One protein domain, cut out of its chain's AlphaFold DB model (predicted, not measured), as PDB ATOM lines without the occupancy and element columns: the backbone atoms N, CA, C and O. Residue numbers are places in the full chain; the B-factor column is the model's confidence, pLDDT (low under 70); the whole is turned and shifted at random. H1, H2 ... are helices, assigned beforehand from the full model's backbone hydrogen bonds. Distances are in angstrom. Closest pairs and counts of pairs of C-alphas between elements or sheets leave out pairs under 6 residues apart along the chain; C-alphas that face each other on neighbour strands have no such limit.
ATOM      1  N   GLY A   2      -3.275  82.399 -59.268       85.38
ATOM      2  CA  GLY A   2      -3.821  81.099 -59.686       85.38
ATOM      3  C   GLY A   2      -4.922  80.604 -58.744       85.38
ATOM      4  O   GLY A   2      -5.025  81.086 -57.617       85.38
ATOM      5  N   ALA A   3      -5.715  79.625 -59.186       88.81
ATOM      6  CA  ALA A   3      -6.842  79.085 -58.418       88.81
ATOM      7  C   ALA A   3      -6.434  78.542 -57.033       88.81
ATOM      8  O   ALA A   3      -7.104  78.823 -56.046       88.81
ATOM      9  N   MET A   4      -5.297  77.840 -56.931       87.12
ATOM     10  CA  MET A   4      -4.793  77.322 -55.649       87.12
ATOM     11  C   MET A   4      -4.424  78.447 -54.668       87.12
ATOM     12  O   MET A   4      -4.841  78.421 -53.517       87.12
ATOM     13  N   LEU A   5      -3.706  79.476 -55.137       87.69
ATOM     14  CA  LEU A   5      -3.338  80.638 -54.313       87.69
ATOM     15  C   LEU A   5      -4.560  81.465 -53.899       87.69
ATOM     16  O   LEU A   5      -4.556  82.102 -52.849       87.69
ATOM     17  N   TYR A   6      -5.605  81.479 -54.728       90.06
ATOM     18  CA  TYR A   6      -6.867  82.123 -54.388       90.06
ATOM     19  C   TYR A   6      -7.561  81.398 -53.229       90.06
ATOM     20  O   TYR A   6      -7.976  82.052 -52.273       90.06
ATOM     21  N   VAL A   7      -7.643  80.065 -53.283       90.19
ATOM     22  CA  VAL A   7      -8.212  79.240 -52.205       90.19
ATOM     23  C   VAL A   7      -7.410  79.393 -50.915       90.19
ATOM     24  O   VAL A   7      -8.004  79.665 -49.879       90.19
ATOM     25  N   ASP A   8      -6.081  79.322 -50.984       88.75
ATOM     26  CA  ASP A   8      -5.198  79.489 -49.823       88.75
ATOM     27  C   ASP A   8      -5.357  80.870 -49.161       88.75
ATOM     28  O   ASP A   8      -5.554  80.984 -47.953       88.75
ATOM     29  N   ARG A   9      -5.397  81.942 -49.965       90.44
ATOM     30  CA  ARG A   9      -5.553  83.310 -49.453       90.44
ATOM     31  C   ARG A   9      -6.943  83.602 -48.883       90.44
ATOM     32  O   ARG A   9      -7.063  84.432 -47.985       90.44
ATOM     33  N   THR A  10      -7.995  83.024 -49.461       90.12
ATOM     34  CA  THR A  10      -9.389  83.348 -49.101       90.12
ATOM     35  C   THR A  10     -10.011  82.358 -48.119       90.12
ATOM     36  O   THR A  10     -11.002  82.697 -47.478       90.12
ATOM     37  N   GLY A  11      -9.458  81.147 -47.996       89.12
ATOM     38  CA  GLY A  11     -10.003  80.066 -47.173       89.12
ATOM     39  C   GLY A  11     -11.358  79.533 -47.655       89.12
ATOM     40  O   GLY A  11     -12.062  78.857 -46.905       89.12
ATOM     41  N   THR A  26     -10.648  69.937 -61.520       90.19
ATOM     42  CA  THR A  26      -9.342  69.860 -62.174       90.19
ATOM     43  C   THR A  26      -8.255  70.428 -61.270       90.19
ATOM     44  O   THR A  26      -7.216  69.801 -61.073       90.19
ATOM     45  N   VAL A  27      -8.502  71.597 -60.674       89.19
ATOM     46  CA  VAL A  27      -7.542  72.243 -59.766       89.19
ATOM     47  C   VAL A  27      -7.298  71.374 -58.531       89.19
ATOM     48  O   VAL A  27      -6.149  71.174 -58.136       89.19
ATOM     49  N   TYR A  28      -8.366  70.824 -57.951       90.31
ATOM     50  CA  TYR A  28      -8.270  69.914 -56.820       90.31
ATOM     51  C   TYR A  28      -7.575  68.602 -57.197       90.31
ATOM     52  O   TYR A  28      -6.777  68.104 -56.414       90.31
ATOM     53  N   GLY A  29      -7.810  68.068 -58.398       92.06
ATOM     54  CA  GLY A  29      -7.125  66.874 -58.896       92.06
ATOM     55  C   GLY A  29      -5.605  67.047 -58.933       92.06
ATOM     56  O   GLY A  29      -4.880  66.196 -58.423       92.06
ATOM     57  N   TYR A  30      -5.121  68.187 -59.440       90.00
ATOM     58  CA  TYR A  30      -3.692  68.520 -59.388       90.00
ATOM     59  C   TYR A  30      -3.182  68.666 -57.954       90.00
ATOM     60  O   TYR A  30      -2.132  68.127 -57.620       90.00
ATOM     61  N   PHE A  31      -3.936  69.355 -57.095       88.88
ATOM     62  CA  PHE A  31      -3.571  69.511 -55.687       88.88
ATOM     63  C   PHE A  31      -3.466  68.158 -54.962       88.88
ATOM     64  O   PHE A  31      -2.488  67.904 -54.263       88.88
ATOM     65  N   ALA A  32      -4.436  67.266 -55.166       90.62
ATOM     66  CA  ALA A  32      -4.461  65.935 -54.573       90.62
ATOM     67  C   ALA A  32      -3.323  65.053 -55.106       90.62
ATOM     68  O   ALA A  32      -2.704  64.328 -54.332       90.62
ATOM     69  N   ALA A  33      -3.002  65.146 -56.401       92.81
ATOM     70  CA  ALA A  33      -1.845  64.465 -56.977       92.81
ATOM     71  C   ALA A  33      -0.536  64.945 -56.331       92.81
ATOM     72  O   ALA A  33       0.296  64.132 -55.945       92.81
ATOM     73  N   TRP A  34      -0.372  66.254 -56.133       90.25
ATOM     74  CA  TRP A  34       0.815  66.809 -55.472       90.25
ATOM     75  C   TRP A  34       0.917  66.425 -54.001       90.25
ATOM     76  O   TRP A  34       2.015  66.161 -53.512       90.25
ATOM     77  N   GLN A  35      -0.217  66.370 -53.305       89.50
ATOM     78  CA  GLN A  35      -0.275  65.891 -51.932       89.50
ATOM     79  C   GLN A  35       0.109  64.411 -51.844       89.50
ATOM     80  O   GLN A  35       0.892  64.043 -50.975       89.50
ATOM     81  N   LYS A  36      -0.398  63.575 -52.760       89.81
ATOM     82  CA  LYS A  36      -0.059  62.148 -52.823       89.81
ATOM     83  C   LYS A  36       1.425  61.931 -53.122       89.81
ATOM     84  O   LYS A  36       2.039  61.062 -52.517       89.81
ATOM     85  N   ASN A  37       1.995  62.746 -54.002       90.56
ATOM     86  CA  ASN A  37       3.404  62.675 -54.383       90.56
ATOM     87  C   ASN A  37       4.348  63.324 -53.348       90.56
ATOM     88  O   ASN A  37       5.538  63.441 -53.606       90.56
ATOM     89  N   GLY A  38       3.843  63.817 -52.206       89.06
ATOM     90  CA  GLY A  38       4.685  64.411 -51.158       89.06
ATOM     91  C   GLY A  38       5.398  65.710 -51.564       89.06
ATOM     92  O   GLY A  38       6.339  66.140 -50.900       89.06
ATOM     93  N   ILE A  39       4.954  66.379 -52.636       89.50
ATOM     94  CA  ILE A  39       5.638  67.560 -53.199       89.50
ATOM     95  C   ILE A  39       5.697  68.704 -52.181       89.50
ATOM     96  O   ILE A  39       6.683  69.436 -52.107       89.50
ATOM     97  N   PHE A  40       4.653  68.857 -51.364       86.00
ATOM     98  CA  PHE A  40       4.635  69.867 -50.308       86.00
ATOM     99  C   PHE A  40       5.686  69.598 -49.228       86.00
ATOM    100  O   PHE A  40       6.314  70.546 -48.759       86.00
ATOM    101  N   ASP A  41       5.925  68.337 -48.873       84.69
ATOM    102  CA  ASP A  41       6.937  67.974 -47.878       84.69
ATOM    103  C   ASP A  41       8.346  68.255 -48.404       84.69
ATOM    104  O   ASP A  41       9.159  68.864 -47.701       84.69
ATOM    105  N   GLN A  42       8.603  67.916 -49.672       87.44
ATOM    106  CA  GLN A  42       9.855  68.247 -50.355       87.44
ATOM    107  C   GLN A  42      10.076  69.766 -50.408       87.44
ATOM    108  O   GLN A  42      11.130  70.263 -50.009       87.44
ATOM    109  N   LEU A  43       9.058  70.527 -50.823       88.06
ATOM    110  CA  LEU A  43       9.121  71.987 -50.887       88.06
ATOM    111  C   LEU A  43       9.416  72.601 -49.514       88.06
ATOM    112  O   LEU A  43      10.303  73.446 -49.386       88.06
ATOM    113  N   ILE A  44       8.687  72.183 -48.478       87.38
ATOM    114  CA  ILE A  44       8.882  72.672 -47.109       87.38
ATOM    115  C   ILE A  44      10.289  72.330 -46.621       87.38
ATOM    116  O   ILE A  44      10.916  73.147 -45.942       87.38
ATOM    117  N   CYS A  45      10.804  71.153 -46.960       84.81
ATOM    118  CA  CYS A  45      12.155  70.770 -46.602       84.81
ATOM    119  C   CYS A  45      13.212  71.669 -47.262       84.81
ATOM    120  O   CYS A  45      14.052  72.228 -46.553       84.81
ATOM    121  N   ILE A  46      13.124  71.894 -48.576       87.44
ATOM    122  CA  ILE A  46      14.040  72.787 -49.303       87.44
ATOM    123  C   ILE A  46      13.973  74.201 -48.716       87.44
ATOM    124  O   ILE A  46      14.997  74.815 -48.417       87.44
ATOM    125  N   LEU A  47      12.768  74.716 -48.463       86.75
ATOM    126  CA  LEU A  47      12.593  76.031 -47.846       86.75
ATOM    127  C   LEU A  47      13.228  76.100 -46.452       86.75
ATOM    128  O   LEU A  47      13.865  77.099 -46.124       86.75
ATOM    129  N   ARG A  48      13.116  75.047 -45.633       83.31
ATOM    130  CA  ARG A  48      13.790  74.981 -44.325       83.31
ATOM    131  C   ARG A  48      15.309  75.006 -44.473       83.31
ATOM    132  O   ARG A  48      15.953  75.732 -43.719       83.31
ATOM    133  N   GLN A  49      15.859  74.269 -45.436       82.25
ATOM    134  CA  GLN A  49      17.295  74.254 -45.718       82.25
ATOM    135  C   GLN A  49      17.817  75.610 -46.207       82.25
ATOM    136  O   GLN A  49      18.966  75.933 -45.942       82.25
ATOM    137  N   LEU A  50      16.991  76.429 -46.864       86.06
ATOM    138  CA  LEU A  50      17.385  77.770 -47.312       86.06
ATOM    139  C   LEU A  50      17.221  78.838 -46.221       86.06
ATOM    140  O   LEU A  50      18.103  79.673 -46.023       86.06
ATOM    141  N   VAL A  51      16.100  78.822 -45.499       87.31
ATOM    142  CA  VAL A  51      15.760  79.867 -44.520       87.31
ATOM    143  C   VAL A  51      16.561  79.713 -43.228       87.31
ATOM    144  O   VAL A  51      17.016  80.707 -42.666       87.31
ATOM    145  N   ARG A  52      16.783  78.485 -42.743       82.19
ATOM    146  CA  ARG A  52      17.459  78.273 -41.451       82.19
ATOM    147  C   ARG A  52      18.917  78.745 -41.443       82.19
ATOM    148  O   ARG A  52      19.266  79.456 -40.499       82.19
ATOM    149  N   PRO A  53      19.751  78.461 -42.461       83.69
ATOM    150  CA  PRO A  53      21.105  79.008 -42.520       83.69
ATOM    151  C   PRO A  53      21.125  80.532 -42.637       83.69
ATOM    152  O   PRO A  53      21.996  81.168 -42.049       83.69
ATOM    153  N   ALA A  54      20.144  81.129 -43.326       82.00
ATOM    154  CA  ALA A  54      20.013  82.585 -43.409       82.00
ATOM    155  C   ALA A  54      19.764  83.227 -42.029       82.00
ATOM    156  O   ALA A  54      20.200  84.346 -41.770       82.00
ATOM    157  N   GLU A  55      19.121  82.495 -41.118       83.19
ATOM    158  CA  GLU A  55      18.912  82.882 -39.719       83.19
ATOM    159  C   GLU A  55      20.048  82.430 -38.774       83.19
ATOM    160  O   GLU A  55      19.926  82.559 -37.555       83.19
ATOM    161  N   GLY A  56      21.146  81.871 -39.301       82.44
ATOM    162  CA  GLY A  56      22.269  81.358 -38.507       82.44
ATOM    163  C   GLY A  56      21.968  80.060 -37.747       82.44
ATOM    164  O   GLY A  56      22.641  79.743 -36.766       82.44
ATOM    165  N   ARG A  57      20.941  79.313 -38.164       77.19
ATOM    166  CA  ARG A  57      20.518  78.033 -37.573       77.19
ATOM    167  C   ARG A  57      20.933  76.862 -38.467       77.19
ATOM    168  O   ARG A  57      21.099  77.024 -39.672       77.19
TER     169      ARG A  57
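What this domain is: This is residues 2 to 11 and 26 to 57 of the 124 residues of the protein "Putative IS5 family ISSco3-like transposase" of Streptomyces avermitilis (strain ATCC 31267 / DSM 46492 / JCM 5070 / NBRC 14893 / NCIMB 12804 / NRRL 8165 / MA-4680) (UniProt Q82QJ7). The long helix H3 and the shorter H2 meet near their ends in a wide, open V, and the short helix H1 sits by the far end of H2, its first residues nearest. The printed part has 42 residues with three named helices, H1, H2, H3 along the chain, and no named strand: all helix. It is only just loose, close to extended, with a radius of gyration of the C-alphas of 13.6 A and spans of 41 by 24 by 14 A.

Where its parts are: H3, residues 39 to 54, is 23.0 A long and ends at C-alpha 54 (20.013, 82.585, -43.409). H2 is residues 26 to 36, 15.3 A. H1, residues 3 to 10, is 10.6 A long and begins at C-alpha 3 (-6.842, 79.085, -58.418).

How they stand to each other: H3 and H2 are close but not clearly touching; their closest C-alphas, those of Phe 40 and Trp 34, are 7.1 A apart. They run the same way at a steep tilt of 67 degrees, only just short of about perpendicular. H1 and H2 only just touch, with 3 pairs of C-alphas within 8 A, the closest Ala 3 and Val 27 at 7.0 A, and are about perpendicular at 83 degrees. H1 and H3 are apart. Every O i to N i+4 pair is within hydrogen-bond range in H1 and H2, 10 of 12 in H3.

The domain as a whole: The C-alphas farthest apart, Thr 26 and Gly 56, are 41.1 A apart. Residues 12 to 25 are cut out, with 18.2 A between C-alphas 11 and 26. The link from H2 to H3 is tight. No printed residue is under 70 in pLDDT.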